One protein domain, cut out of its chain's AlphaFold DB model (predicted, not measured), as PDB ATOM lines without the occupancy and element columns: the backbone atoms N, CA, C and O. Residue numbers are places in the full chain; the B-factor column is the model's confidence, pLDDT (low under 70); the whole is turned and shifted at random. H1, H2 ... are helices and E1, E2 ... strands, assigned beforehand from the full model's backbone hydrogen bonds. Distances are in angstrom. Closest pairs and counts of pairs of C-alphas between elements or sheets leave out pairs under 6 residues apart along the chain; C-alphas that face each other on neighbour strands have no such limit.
ATOM      1  N   PHE A   9     -31.972  92.175  31.829       97.50
ATOM      2  CA  PHE A   9     -30.784  92.940  31.499       97.50
ATOM      3  C   PHE A   9     -31.186  94.356  31.129       97.50
ATOM      4  O   PHE A   9     -32.040  94.540  30.261       97.50
ATOM      5  N   LEU A  10     -30.530  95.332  31.743       97.94
ATOM      6  CA  LEU A  10     -30.701  96.749  31.474       97.94
ATOM      7  C   LEU A  10     -29.474  97.299  30.745       97.94
ATOM      8  O   LEU A  10     -28.362  97.258  31.270       97.94
ATOM      9  N   LYS A  11     -29.674  97.856  29.553       97.69
ATOM     10  CA  LYS A  11     -28.681  98.717  28.908       97.69
ATOM     11  C   LYS A  11     -28.797 100.124  29.495       97.69
ATOM     12  O   LYS A  11     -29.899 100.644  29.644       97.69
ATOM     13  N   THR A  12     -27.663 100.734  29.822       95.62
ATOM     14  CA  THR A  12     -27.611 102.093  30.379       95.62
ATOM     15  C   THR A  12     -26.642 102.956  29.582       95.62
ATOM     16  O   THR A  12     -25.894 102.455  28.748       95.62
ATOM     17  N   ASP A  13     -26.664 104.255  29.847       92.19
ATOM     18  CA  ASP A  13     -25.724 105.251  29.337       92.19
ATOM     19  C   ASP A  13     -24.423 105.340  30.158       92.19
ATOM     20  O   ASP A  13     -23.488 106.019  29.743       92.19
ATOM     21  N   ILE A  14     -24.343 104.661  31.310       92.44
ATOM     22  CA  ILE A  14     -23.202 104.766  32.237       92.44
ATOM     23  C   ILE A  14     -22.188 103.620  32.126       92.44
ATOM     24  O   ILE A  14     -21.105 103.702  32.701       92.44
ATOM     25  N   THR A  15     -22.541 102.528  31.448       92.19
ATOM     26  CA  THR A  15     -21.661 101.376  31.225       92.19
ATOM     27  C   THR A  15     -22.060 100.644  29.948       92.19
ATOM     28  O   THR A  15     -23.247 100.517  29.645       92.19
ATOM     29  N   ASP A  16     -21.067 100.123  29.228       89.56
ATOM     30  CA  ASP A  16     -21.280  99.296  28.035       89.56
ATOM     31  C   ASP A  16     -21.798  97.889  28.385       89.56
ATOM     32  O   ASP A  16     -22.358  97.187  27.537       89.56
ATOM     33  N   ILE A  17     -21.641  97.467  29.644       91.12
ATOM     34  CA  ILE A  17     -22.107  96.169  30.134       91.12
ATOM     35  C   ILE A  17     -23.590  96.269  30.494       91.12
ATOM     36  O   ILE A  17     -24.017  97.160  31.227       91.12
ATOM     37  N   ARG A  18     -24.395  95.312  30.022       94.62
ATOM     38  CA  ARG A  18     -25.799  95.215  30.435       94.62
ATOM     39  C   ARG A  18     -25.881  94.806  31.902       94.62
ATOM     40  O   ARG A  18     -25.318  93.787  32.280       94.62
ATOM     41  N   ILE A  19     -26.624  95.565  32.696       97.38
ATOM     42  CA  ILE A  19     -26.805  95.322  34.126       97.38
ATOM     43  C   ILE A  19     -27.878  94.242  34.310       97.38
ATOM     44  O   ILE A  19     -29.047  94.511  34.014       97.38
ATOM     45  N   PRO A  20     -27.538  93.030  34.774       97.50
ATOM     46  CA  PRO A  20     -28.532  92.062  35.212       97.50
ATOM     47  C   PRO A  20     -29.224  92.561  36.481       97.50
ATOM     48  O   PRO A  20     -28.573  92.952  37.456       97.50
ATOM     49  N   PHE A  21     -30.550  92.543  36.477       97.81
ATOM     50  CA  PHE A  21     -31.331  92.953  37.625       97.81
ATOM     51  C   PHE A  21     -32.613  92.147  37.799       97.81
ATOM     52  O   PHE A  21     -33.163  91.561  36.862       97.81
ATOM     53  N   LEU A  22     -33.108  92.169  39.033       96.50
ATOM     54  CA  LEU A  22     -34.387  91.598  39.425       96.50
ATOM     55  C   LEU A  22     -35.056  92.508  40.459       96.50
ATOM     56  O   LEU A  22     -34.401  92.971  41.388       96.50
ATOM     57  N   ALA A  23     -36.361  92.736  40.317       96.12
ATOM     58  CA  ALA A  23     -37.195  93.336  41.354       96.12
ATOM     59  C   ALA A  23     -38.190  92.290  41.858       96.12
ATOM     60  O   ALA A  23     -38.924  91.706  41.064       96.12
ATOM     61  N   THR A  24     -38.191  92.029  43.163       95.50
ATOM     62  CA  THR A  24     -38.949  90.919  43.748       95.50
ATOM     63  C   THR A  24     -39.469  91.254  45.146       95.50
ATOM     64  O   THR A  24     -38.800  91.991  45.886       95.50
ATOM     65  N   PRO A  25     -40.651  90.741  45.545       94.19
ATOM     66  CA  PRO A  25     -41.082  90.836  46.926       94.19
ATOM     67  C   PRO A  25     -40.123  90.061  47.839       94.19
ATOM     68  O   PRO A  25     -39.601  89.003  47.485       94.19
ATOM     69  N   CYS A  26     -39.896  90.596  49.032       92.94
ATOM     70  CA  CYS A  26     -39.124  89.940  50.079       92.94
ATOM     71  C   CYS A  26     -40.019  89.161  51.047       92.94
ATOM     72  O   CYS A  26     -41.208  89.449  51.195       92.94
ATOM     73  N   GLY A  27     -39.426  88.174  51.715       91.69
ATOM     74  CA  GLY A  27     -39.990  87.605  52.933       91.69
ATOM     75  C   GLY A  27     -39.623  88.455  54.148       91.69
ATOM     76  O   GLY A  27     -38.787  89.356  54.057       91.69
ATOM     77  N   TYR A  28     -40.202  88.128  55.300       90.50
ATOM     78  CA  TYR A  28     -39.860  88.766  56.568       90.50
ATOM     79  C   TYR A  28     -39.510  87.728  57.632       90.50
ATOM     80  O   TYR A  28     -40.272  86.791  57.860       90.50
ATOM     81  N   MET A  29     -38.374  87.926  58.300       90.56
ATOM     82  CA  MET A  29     -38.003  87.242  59.539       90.56
ATOM     83  C   MET A  29     -38.020  88.287  60.655       90.56
ATOM     84  O   MET A  29     -37.128  89.128  60.765       90.56
ATOM     85  N   GLY A  30     -39.105  88.314  61.432       89.25
ATOM     86  CA  GLY A  30     -39.389  89.439  62.325       89.25
ATOM     87  C   GLY A  30     -39.580  90.735  61.530       89.25
ATOM     88  O   GLY A  30     -40.450  90.819  60.667       89.25
ATOM     89  N   THR A  31     -38.760  91.751  61.809       86.25
ATOM     90  CA  THR A  31     -38.764  93.034  61.080       86.25
ATOM     91  C   THR A  31     -37.733  93.095  59.950       86.25
ATOM     92  O   THR A  31     -37.633  94.109  59.249       86.25
ATOM     93  N   GLU A  32     -36.931  92.048  59.766       88.44
ATOM     94  CA  GLU A  32     -35.877  91.986  58.757       88.44
ATOM     95  C   GLU A  32     -36.403  91.385  57.457       88.44
ATOM     96  O   GLU A  32     -37.221  90.472  57.462       88.44
ATOM     97  N   ALA A  33     -35.966  91.951  56.335       90.31
ATOM     98  CA  ALA A  33     -36.430  91.565  55.014       90.31
ATOM     99  C   ALA A  33     -35.436  90.538  54.500       90.31
ATOM    100  O   ALA A  33     -34.239  90.812  54.497       90.31
ATOM    101  N   VAL A  34     -35.935  89.391  54.065       93.44
ATOM    102  CA  VAL A  34     -35.111  88.270  53.619       93.44
ATOM    103  C   VAL A  34     -35.394  87.949  52.161       93.44
ATOM    104  O   VAL A  34     -36.520  88.102  51.672       93.44
ATOM    105  N   VAL A  35     -34.352  87.539  51.446       93.31
ATOM    106  CA  VAL A  35     -34.478  87.046  50.075       93.31
ATOM    107  C   VAL A  35     -35.246  85.725  50.122       93.31
ATOM    108  O   VAL A  35     -35.006  84.887  50.988       93.31
ATOM    109  N   LEU A  36     -36.221  85.557  49.229       92.88
ATOM    110  CA  LEU A  36     -36.968  84.303  49.147       92.88
ATOM    111  C   LEU A  36     -36.090  83.212  48.508       92.88
ATOM    112  O   LEU A  36     -35.396  83.522  47.540       92.88
ATOM    113  N   PRO A  37     -36.179  81.938  48.936       92.44
ATOM    114  CA  PRO A  37     -35.334  80.868  48.394       92.44
ATOM    115  C   PRO A  37     -35.368  80.757  46.862       92.44
ATOM    116  O   PRO A  37     -34.334  80.642  46.222       92.44
ATOM    117  N   VAL A  38     -36.545  80.904  46.242       91.50
ATOM    118  CA  VAL A  38     -36.681  80.860  44.771       91.50
ATOM    119  C   VAL A  38     -35.956  82.010  44.056       91.50
ATOM    120  O   VAL A  38     -35.521  81.870  42.912       91.50
ATOM    121  N   VAL A  39     -35.822  83.163  44.716       93.81
ATOM    122  CA  VAL A  39     -35.059  84.307  44.202       93.81
ATOM    123  C   VAL A  39     -33.572  84.002  44.297       93.81
ATOM    124  O   VAL A  39     -32.860  84.205  43.320       93.81
ATOM    125  N   GLU A  40     -33.124  83.488  45.441       93.19
ATOM    126  CA  GLU A  40     -31.736  83.082  45.655       93.19
ATOM    127  C   GLU A  40     -31.306  82.023  44.634       93.19
ATOM    128  O   GLU A  40     -30.304  82.216  43.957       93.19
ATOM    129  N   GLU A  41     -32.128  80.993  44.407       92.81
ATOM    130  CA  GLU A  41     -31.909  79.984  43.358       92.81
ATOM    131  C   GLU A  41     -31.778  80.609  41.959       92.81
ATOM    132  O   GLU A  41     -30.945  80.185  41.159       92.81
ATOM    133  N   SER A  42     -32.588  81.625  41.646       92.81
ATOM    134  CA  SER A  42     -32.559  82.292  40.335       92.81
ATOM    135  C   SER A  42     -31.288  83.123  40.149       92.81
ATOM    136  O   SER A  42     -30.679  83.097  39.077       92.81
ATOM    137  N   VAL A  43     -30.875  83.844  41.193       94.81
ATOM    138  CA  VAL A  43     -29.660  84.667  41.197       94.81
ATOM    139  C   VAL A  43     -28.412  83.776  41.169       94.81
ATOM    140  O   VAL A  43     -27.535  83.984  40.335       94.81
ATOM    141  N   ASP A  44     -28.364  82.720  41.982       93.81
ATOM    142  CA  ASP A  44     -27.297  81.712  41.964       93.81
ATOM    143  C   ASP A  44     -27.170  81.036  40.588       93.81
ATOM    144  O   ASP A  44     -26.070  80.911  40.045       93.81
ATOM    145  N   HIS A  45     -28.296  80.670  39.967       92.38
ATOM    146  CA  HIS A  45     -28.303  80.116  38.613       92.38
ATOM    147  C   HIS A  45     -27.679  81.077  37.589       92.38
ATOM    148  O   HIS A  45     -26.860  80.657  36.766       92.38
ATOM    149  N   TYR A  46     -28.016  82.370  37.661       94.38
ATOM    150  CA  TYR A  46     -27.392  83.395  36.825       94.38
ATOM    151  C   TYR A  46     -25.879  83.480  37.059       94.38
ATOM    152  O   TYR A  46     -25.106  83.493  36.098       94.38
ATOM    153  N   HIS A  47     -25.441  83.513  38.316       95.06
ATOM    154  CA  HIS A  47     -24.025  83.635  38.661       95.06
ATOM    155  C   HIS A  47     -23.198  82.450  38.164       95.06
ATOM    156  O   HIS A  47     -22.173  82.655  37.509       95.06
ATOM    157  N   LYS A  48     -23.693  81.225  38.372       92.88
ATOM    158  CA  LYS A  48     -23.070  79.990  37.874       92.88
ATOM    159  C   LYS A  48     -22.914  79.991  36.359       92.88
ATOM    160  O   LYS A  48     -21.863  79.605  35.857       92.88
ATOM    161  N   HIS A  49     -23.930  80.454  35.632       91.50
ATOM    162  CA  HIS A  49     -23.878  80.519  34.172       91.50
ATOM    163  C   HIS A  49     -22.874  81.564  33.657       91.50
ATOM    164  O   HIS A  49     -22.280  81.383  32.599       91.50
ATOM    165  N   ASN A  50     -22.673  82.660  34.391       91.38
ATOM    166  CA  ASN A  50     -21.825  83.775  33.959       91.38
ATOM    167  C   ASN A  50     -20.442  83.799  34.634       91.38
ATOM    168  O   ASN A  50     -19.704  84.766  34.465       91.38
ATOM    169  N   GLY A  51     -20.088  82.762  35.402       91.50
ATOM    170  CA  GLY A  51     -18.788  82.656  36.071       91.50
ATOM    171  C   GLY A  51     -18.529  83.759  37.104       91.50
ATOM    172  O   GLY A  51     -17.399  84.221  37.229       91.50
ATOM    173  N   SER A  52     -19.569  84.205  37.813       92.31
ATOM    174  CA  SER A  52     -19.481  85.244  38.857       92.31
ATOM    175  C   SER A  52     -19.903  84.702  40.226       92.31
ATOM    176  O   SER A  52     -20.499  83.629  40.299       92.31
ATOM    177  N   SER A  53     -19.576  85.418  41.310       91.75
ATOM    178  CA  SER A  53     -19.991  85.042  42.668       91.75
ATOM    179  C   SER A  53     -21.327  85.682  43.039       91.75
ATOM    180  O   SER A  53     -21.576  86.839  42.702       91.75
ATOM    181  N   ILE A  54     -22.152  84.966  43.806       90.88
ATOM    182  CA  ILE A  54     -23.377  85.522  44.395       90.88
ATOM    183  C   ILE A  54     -23.094  86.676  45.368       90.88
ATOM    184  O   ILE A  54     -23.897  87.606  45.463       90.88
ATOM    185  N   ASP A  55     -21.917  86.684  46.000       91.50
ATOM    186  CA  ASP A  55     -21.453  87.760  46.893       91.50
ATOM    187  C   ASP A  55     -21.279  89.110  46.167       91.50
ATOM    188  O   ASP A  55     -21.265  90.187  46.777       91.50
ATOM    189  N   ASP A  56     -21.197  89.073  44.835       94.31
ATOM    190  CA  ASP A  56     -21.131  90.257  43.983       94.31
ATOM    191  C   ASP A  56     -22.522  90.827  43.645       94.31
ATOM    192  O   ASP A  56     -22.641  91.750  42.832       94.31
ATOM    193  N   THR A  57     -23.580  90.332  44.293       97.50
ATOM    194  CA  THR A  57     -24.927  90.908  44.221       97.50
ATOM    195  C   THR A  57     -25.026  92.180  45.062       97.50
ATOM    196  O   THR A  57     -24.778  92.184  46.268       97.50
ATOM    197  N   LEU A  58     -25.464  93.278  44.447       97.81
ATOM    198  CA  LEU A  58     -25.913  94.470  45.155       97.81
ATOM    199  C   LEU A  58     -27.389  94.326  45.528       97.81
ATOM    200  O   LEU A  58     -28.257  94.373  44.658       97.81
ATOM    201  N   ILE A  59     -27.671  94.190  46.823       96.62
ATOM    202  CA  ILE A  59     -29.037  94.072  47.344       96.62
ATOM    203  C   ILE A  59     -29.531  95.439  47.824       96.62
ATOM    204  O   ILE A  59     -28.931  96.057  48.702       96.62
ATOM    205  N   ILE A  60     -30.660  95.893  47.282       96.25
ATOM    206  CA  ILE A  60     -31.318  97.151  47.640       96.25
ATOM    207  C   ILE A  60     -32.693  96.849  48.238       96.25
ATOM    208  O   ILE A  60     -33.583  96.359  47.546       96.25
ATOM    209  N   SER A  61     -32.900  97.178  49.516       92.75
ATOM    210  CA  SER A  61     -34.204  97.030  50.178       92.75
ATOM    211  C   SER A  61     -35.036  98.311  50.068       92.75
ATOM    212  O   SER A  61     -34.724  99.335  50.676       92.75
ATOM    213  N   LEU A  62     -36.136  98.250  49.319       91.12
ATOM    214  CA  LEU A  62     -37.053  99.362  49.061       91.12
ATOM    215  C   LEU A  62     -38.308  99.263  49.937       91.12
ATOM    216  O   LEU A  62     -39.404  98.905  49.500       91.12
ATOM    217  N   ARG A  63     -38.144  99.623  51.213       80.50
ATOM    218  CA  ARG A  63     -39.238  99.675  52.205       80.50
ATOM    219  C   ARG A  63     -39.978 101.011  52.265       80.50
ATOM    220  O   ARG A  63     -40.938 101.150  53.014       80.50
ATOM    221  N   ARG A  64     -39.487 102.019  51.548       81.00
ATOM    222  CA  ARG A  64     -40.021 103.384  51.541       81.00
ATOM    223  C   ARG A  64     -40.191 103.855  50.103       81.00
ATOM    224  O   ARG A  64     -39.734 103.194  49.170       81.00
ATOM    225  N   ASN A  65     -40.829 105.008  49.949       87.00
ATOM    226  CA  ASN A  65     -40.905 105.690  48.666       87.00
ATOM    227  C   ASN A  65     -39.494 105.949  48.128       87.00
ATOM    228  O   ASN A  65     -38.599 106.339  48.879       87.00
ATOM    229  N   PHE A  66     -39.325 105.742  46.829       93.81
ATOM    230  CA  PHE A  66     -38.106 106.037  46.090       93.81
ATOM    231  C   PHE A  66     -38.462 106.861  44.854       93.81
ATOM    232  O   PHE A  66     -39.608 106.892  44.405       93.81
ATOM    233  N   SER A  67     -37.461 107.530  44.307       95.00
ATOM    234  CA  SER A  67     -37.564 108.373  43.126       95.00
ATOM    235  C   SER A  67     -36.734 107.817  41.971       95.00
ATOM    236  O   SER A  67     -35.866 106.958  42.141       95.00
ATOM    237  N   ALA A  68     -36.930 108.382  40.779       96.69
ATOM    238  CA  ALA A  68     -36.068 108.095  39.636       96.69
ATOM    239  C   ALA A  68     -34.592 108.458  39.895       96.69
ATOM    240  O   ALA A  68     -33.691 107.842  39.327       96.69
ATOM    241  N   ARG A  69     -34.329 109.449  40.761       96.69
ATOM    242  CA  ARG A  69     -32.966 109.806  41.174       96.69
ATOM    243  C   ARG A  69     -32.338 108.695  42.015       96.69
ATOM    244  O   ARG A  69     -31.174 108.386  41.793       96.69
ATOM    245  N   ASP A  70     -33.106 108.077  42.909       97.00
ATOM    246  CA  ASP A  70     -32.620 106.970  43.740       97.00
ATOM    247  C   ASP A  70     -32.276 105.750  42.879       97.00
ATOM    248  O   ASP A  70     -31.187 105.201  43.011       97.00
ATOM    249  N   ILE A  71     -33.140 105.391  41.917       97.25
ATOM    250  CA  ILE A  71     -32.874 104.297  40.965       97.25
ATOM    251  C   ILE A  71     -31.588 104.541  40.167       97.25
ATOM    252  O   ILE A  71     -30.739 103.651  40.105       97.25
ATOM    253  N   ARG A  72     -31.397 105.750  39.616       96.88
ATOM    254  CA  ARG A  72     -30.131 106.114  38.953       96.88
ATOM    255  C   ARG A  72     -28.942 105.987  39.908       96.88
ATOM    256  O   ARG A  72     -27.913 105.449  39.518       96.88
ATOM    257  N   GLY A  73     -29.097 106.425  41.158       97.44
ATOM    258  CA  GLY A  73     -28.069 106.315  42.193       97.44
ATOM    259  C   GLY A  73     -27.663 104.871  42.495       97.44
ATOM    260  O   GLY A  73     -26.470 104.583  42.564       97.44
ATOM    261  N   PHE A  74     -28.619 103.947  42.613       97.56
ATOM    262  CA  PHE A  74     -28.330 102.523  42.824       97.56
ATOM    263  C   PHE A  74     -27.610 101.892  41.631       97.56
ATOM    264  O   PHE A  74     -26.696 101.095  41.815       97.56
ATOM    265  N   ILE A  75     -27.980 102.286  40.415       97.00
ATOM    266  CA  ILE A  75     -27.320 101.839  39.186       97.00
ATOM    267  C   ILE A  75     -25.886 102.388  39.102       97.00
ATOM    268  O   ILE A  75     -24.955 101.644  38.802       97.00
ATOM    269  N   SER A  76     -25.664 103.655  39.456       97.19
ATOM    270  CA  SER A  76     -24.310 104.204  39.580       97.19
ATOM    271  C   SER A  76     -23.494 103.494  40.664       97.19
ATOM    272  O   SER A  76     -22.310 103.234  40.460       97.19
ATOM    273  N   LEU A  77     -24.112 103.149  41.800       97.69
ATOM    274  CA  LEU A  77     -23.458 102.400  42.874       97.69
ATOM    275  C   LEU A  77     -23.061 100.992  42.415       97.69
ATOM    276  O   LEU A  77     -21.935 100.582  42.666       97.69
ATOM    277  N   TYR A  78     -23.939 100.289  41.696       97.31
ATOM    278  CA  TYR A  78     -23.641  98.992  41.083       97.31
ATOM    279  C   TYR A  78     -22.359  99.049  40.238       97.31
ATOM    280  O   TYR A  78     -21.455  98.235  40.434       97.31
ATOM    281  N   VAL A  79     -22.250 100.046  39.350       96.25
ATOM    282  CA  VAL A  79     -21.074 100.218  38.480       96.25
ATOM    283  C   VAL A  79     -19.834 100.576  39.297       96.25
ATOM    284  O   VAL A  79     -18.770  99.992  39.098       96.25
ATOM    285  N   LYS A  80     -19.965 101.509  40.246       96.88
ATOM    286  CA  LYS A  80     -18.859 101.965  41.096       96.88
ATOM    287  C   LYS A  80     -18.261 100.827  41.927       96.88
ATOM    288  O   LYS A  80     -17.042 100.701  41.996       96.88
ATOM    289  N   GLU A  81     -19.113 100.004  42.530       96.25
ATOM    290  CA  GLU A  81     -18.722  98.879  43.388       96.25
ATOM    291  C   GLU A  81     -18.414  97.602  42.587       96.25
ATOM    292  O   GLU A  81     -18.182  96.551  43.181       96.25
ATOM    293  N   LYS A  82     -18.408  97.682  41.244       94.81
ATOM    294  CA  LYS A  82     -18.109  96.574  40.318       94.81
ATOM    295  C   LYS A  82     -18.933  95.318  40.607       94.81
ATOM    296  O   LYS A  82     -18.431  94.197  40.546       94.81
ATOM    297  N   LYS A  83     -20.201  95.522  40.950       97.19
ATOM    298  CA  LYS A  83     -21.135  94.441  41.255       97.19
ATOM    299  C   LYS A  83     -21.518  93.720  39.973       97.19
ATOM    300  O   LYS A  83     -21.414  94.277  38.884       97.19
ATOM    301  N   THR A  84     -21.936  92.467  40.098       96.56
ATOM    302  CA  THR A  84     -22.271  91.623  38.943       96.56
ATOM    303  C   THR A  84     -23.761  91.338  38.852       96.56
ATOM    304  O   THR A  84     -24.218  91.026  37.761       96.56
ATOM    305  N   PHE A  85     -24.536  91.557  39.922       98.06
ATOM    306  CA  PHE A  85     -26.004  91.497  39.910       98.06
ATOM    307  C   PHE A  85     -26.660  92.615  40.733       98.06
ATOM    308  O   PHE A  85     -26.112  93.022  41.755       98.06
ATOM    309  N   LEU A  86     -27.821  93.126  40.307       98.12
ATOM    310  CA  LEU A  86     -28.600  94.131  41.043       98.12
ATOM    311  C   LEU A  86     -29.963  93.574  41.483       98.12
ATOM    312  O   LEU A  86     -30.856  93.349  40.667       98.12
ATOM    313  N   LEU A  87     -30.154  93.386  42.786       97.94
ATOM    314  CA  LEU A  87     -31.384  92.838  43.355       97.94
ATOM    315  C   LEU A  87     -32.164  93.907  44.129       97.94
ATOM    316  O   LEU A  87     -31.742  94.353  45.193       97.94
ATOM    317  N   PHE A  88     -33.345  94.271  43.635       97.31
ATOM    318  CA  PHE A  88     -34.298  95.119  44.346       97.31
ATOM    319  C   PHE A  88     -35.282  94.263  45.146       97.31
ATOM    320  O   PHE A  88     -36.153  93.595  44.588       97.31
ATOM    321  N   MET A  89     -35.180  94.327  46.469       96.19
ATOM    322  CA  MET A  89     -36.128  93.718  47.395       96.19
ATOM    323  C   MET A  89     -37.218  94.717  47.764       96.19
ATOM    324  O   MET A  89     -36.936  95.774  48.329       96.19
ATOM    325  N   CYS A  90     -38.468  94.368  47.495       94.88
ATOM    326  CA  CYS A  90     -39.626  95.205  47.791       94.88
ATOM    327  C   CYS A  90     -40.518  94.552  48.851       94.88
ATOM    328  O   CYS A  90     -40.536  93.336  48.997       94.88
ATOM    329  N   ASP A  91     -41.306  95.341  49.576       91.69
ATOM    330  CA  ASP A  91     -42.298  94.818  50.534       91.69
ATOM    331  C   ASP A  91     -43.564  94.247  49.867       91.69
ATOM    332  O   ASP A  91     -44.408  93.650  50.528       91.69
ATOM    333  N   SER A  92     -43.730  94.475  48.563       92.00
ATOM    334  CA  SER A  92     -44.957  94.188  47.827       92.00
ATOM    335  C   SER A  92     -44.687  94.048  46.333       92.00
ATOM    336  O   SER A  92     -43.762  94.656  45.780       92.00
ATOM    337  N   THR A  93     -45.548  93.293  45.651       92.69
ATOM    338  CA  THR A  93     -45.519  93.163  44.188       92.69
ATOM    339  C   THR A  93     -45.753  94.505  43.499       92.69
ATOM    340  O   THR A  93     -45.011  94.844  42.585       92.69
ATOM    341  N   GLN A  94     -46.689  95.333  43.991       93.88
ATOM    342  CA  GLN A  94     -46.951  96.651  43.389       93.88
ATOM    343  C   GLN A  94     -45.705  97.541  43.391       93.88
ATOM    344  O   GLN A  94     -45.491  98.338  42.478       93.88
ATOM    345  N   ARG A  95     -44.856  97.414  44.415       94.12
ATOM    346  CA  ARG A  95     -43.609  98.170  44.464       94.12
ATOM    347  C   ARG A  95     -42.542  97.605  43.533       94.12
ATOM    348  O   ARG A  95     -41.798  98.396  42.962       94.12
ATOM    349  N   CYS A  96     -42.513  96.293  43.310       95.38
ATOM    350  CA  CYS A  96     -41.685  95.703  42.253       95.38
ATOM    351  C   CYS A  96     -42.069  96.275  40.884       95.38
ATOM    352  O   CYS A  96     -41.200  96.702  40.123       95.38
ATOM    353  N   ASP A  97     -43.373  96.369  40.609       95.69
ATOM    354  CA  ASP A  97     -43.887  96.966  39.374       95.69
ATOM    355  C   ASP A  97     -43.495  98.443  39.264       95.69
ATOM    356  O   ASP A  97     -43.087  98.903  38.197       95.69
ATOM    357  N   LEU A  98     -43.547  99.194  40.371       96.25
ATOM    358  CA  LEU A  98     -43.096 100.585  40.408       96.25
ATOM    359  C   LEU A  98     -41.597 100.717  40.111       96.25
ATOM    360  O   LEU A  98     -41.214 101.633  39.383       96.25
ATOM    361  N   VAL A  99     -40.750  99.817  40.626       97.00
ATOM    362  CA  VAL A  99     -39.310  99.790  40.303       97.00
ATOM    363  C   VAL A  99     -39.130  99.575  38.807       97.00
ATOM    364  O   VAL A  99     -38.463 100.371  38.149       97.00
ATOM    365  N   MET A 100     -39.787  98.555  38.254       97.00
ATOM    366  CA  MET A 100     -39.706  98.233  36.833       97.00
ATOM    367  C   MET A 100     -40.193  99.392  35.953       97.00
ATOM    368  O   MET A 100     -39.538  99.753  34.977       97.00
ATOM    369  N   ASN A 101     -41.311 100.025  36.309       97.56
ATOM    370  CA  ASN A 101     -41.854 101.170  35.577       97.56
ATOM    371  C   ASN A 101     -40.964 102.411  35.690       97.56
ATOM    372  O   ASN A 101     -40.829 103.159  34.724       97.56
ATOM    373  N   THR A 102     -40.314 102.611  36.836       97.94
ATOM    374  CA  THR A 102     -39.349 103.701  37.021       97.94
ATOM    375  C   THR A 102     -38.088 103.463  36.192       97.94
ATOM    376  O   THR A 102     -37.604 104.380  35.543       97.94
ATOM    377  N   ILE A 103     -37.577 102.231  36.136       97.88
ATOM    378  CA  ILE A 103     -36.448 101.875  35.260       97.88
ATOM    379  C   ILE A 103     -36.822 102.122  33.793       97.88
ATOM    380  O   ILE A 103     -36.077 102.790  33.078       97.88
ATOM    381  N   LYS A 104     -38.006 101.668  33.361       97.50
ATOM    382  CA  LYS A 104     -38.520 101.918  32.004       97.50
ATOM    383  C   LYS A 104     -38.655 103.408  31.690       97.50
ATOM    384  O   LYS A 104     -38.365 103.803  30.569       97.50
ATOM    385  N   SER A 105     -39.083 104.236  32.644       97.94
ATOM    386  CA  SER A 105     -39.224 105.680  32.414       97.94
ATOM    387  C   SER A 105     -37.882 106.411  32.340       97.94
ATOM    388  O   SER A 105     -37.786 107.438  31.677       97.94
ATOM    389  N   ILE A 106     -36.845 105.886  32.999       97.31
ATOM    390  CA  ILE A 106     -35.492 106.449  32.965       97.31
ATOM    391  C   ILE A 106     -34.756 106.060  31.682       97.31
ATOM    392  O   ILE A 106     -34.128 106.921  31.069       97.31
ATOM    393  N   TYR A 107     -34.792 104.773  31.327       97.00
ATOM    394  CA  TYR A 107     -33.912 104.192  30.310       97.00
ATOM    395  C   TYR A 107     -34.636 103.758  29.036       97.00
ATOM    396  O   TYR A 107     -33.971 103.384  28.082       97.00
ATOM    397  N   GLY A 108     -35.967 103.788  28.991       97.12
ATOM    398  CA  GLY A 108     -36.735 103.227  27.881       97.12
ATOM    399  C   GLY A 108     -36.948 101.718  28.021       97.12
ATOM    400  O   GLY A 108     -36.157 100.992  28.625       97.12
ATOM    401  N   THR A 109     -38.062 101.225  27.480       96.81
ATOM    402  CA  THR A 109     -38.419  99.795  27.566       96.81
ATOM    403  C   THR A 109     -37.583  98.951  26.605       96.81
ATOM    404  O   THR A 109     -37.258  97.808  26.908       96.81
ATOM    405  N   GLU A 110     -37.178  99.533  25.482       96.12
ATOM    406  CA  GLU A 110     -36.297  98.957  24.468       96.12
ATOM    407  C   GLU A 110     -34.899  98.606  24.999       96.12
ATOM    408  O   GLU A 110     -34.209  97.768  24.421       96.12
ATOM    409  N   ASN A 111     -34.495  99.206  26.121       97.12
ATOM    410  CA  ASN A 111     -33.217  98.937  26.778       97.12
ATOM    411  C   ASN A 111     -33.305  97.827  27.833       97.12
ATOM    412  O   ASN A 111     -32.324  97.568  28.531       97.12
ATOM    413  N   ILE A 112     -34.453  97.151  27.938       97.25
ATOM    414  CA  ILE A 112     -34.665  96.036  28.854       97.25
ATOM    415  C   ILE A 112     -34.911  94.757  28.056       97.25
ATOM    416  O   ILE A 112     -35.850  94.662  27.270       97.25
ATOM    417  N   SER A 113     -34.093  93.739  28.302       95.75
ATOM    418  CA  SER A 113     -34.243  92.411  27.695       95.75
ATOM    419  C   SER A 113     -34.301  91.324  28.762       95.75
ATOM    420  O   SER A 113     -33.755  91.498  29.845       95.75
ATOM    421  N   LEU A 114     -34.947  90.199  28.472       94.25
ATOM    422  CA  LEU A 114     -34.985  89.060  29.388       94.25
ATOM    423  C   LEU A 114     -33.667  88.268  29.320       94.25
ATOM    424  O   LEU A 114     -33.181  87.987  28.225       94.25
ATOM    425  N   PHE A 115     -33.123  87.864  30.469       90.75
ATOM    426  CA  PHE A 115     -32.064  86.862  30.532       90.75
ATOM    427  C   PHE A 115     -32.630  85.512  30.093       90.75
ATOM    428  O   PHE A 115     -33.566  84.982  30.694       90.75
TER     429      PHE A 115
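What this domain is: This is residues 9 to 115 of the 129 residues of an uncharacterized protein of Salmonella newport (UniProt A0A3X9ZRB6). A sheet of three parallel strands, in the order E1, E5, E4, is covered by H2 and H3 on one face and by H1 on the other, making three layers. A small antiparallel hairpin, E2 and E3, lies beyond the end of E1. The printed part has 107 residues, with named elements in the order E1, E2, E3, H1, E4, H2, E5, H3, E6, and its class is mixed, helices and strands. It is compact, with a radius of gyration of the C-alphas of 13.3 A and spans of 39 by 33 by 24 A.

Where its parts are: E1, residues 19 to 25, begins at C-alpha 19 (-26.805, 95.322, 34.126) and is 19.7 A long. E5 is residues 85 to 90 and E4 residues 57 to 62. H1, residues 37 to 50, measures 20.0 A, H2, residues 68 to 80, 18.3 A, and H3, residues 93 to 107, 21.2 A. E2 is residues 27 to 29, E3 residues 32 to 34, and E6 residues 112 to 114, ending at C-alpha 114 (-34.985, 89.060, 29.388).

How they stand to each other: N 88 and O 22 of E5 and E1 are 2.8 A apart, and N 60 and O 87 of E4 and E5 2.8 A. H3 runs along E1, at 13 degrees on the local plane; C-alphas 23 and 96 are their closest, 5.2 A. E4, H2 and E5 form a strand-helix-strand unit, two parallel neighbours joined through a helix, with a right-handed crossover. H2 touches H3 with residues 68 to 71 alone, about perpendicular at 77 degrees; the closest C-alphas, 68 and 102, are 6.1 A apart. H1 has a height over the sheet of 10.2 A. In H1, H2 and H3 every O i to N i+4 pair is within hydrogen-bond range. E1 runs on into E2 at 66 degrees; N 27 and O 34 of the hairpin E2 and E3 are 2.9 A apart. E6 pairs with no named strand and is near E1.

The domain as a whole: The farthest C-alphas, of Asp 16 and Gly 30, are 40.0 A apart. The printed part has no cut and no long link, and no printed residue is under 70 in pLDDT.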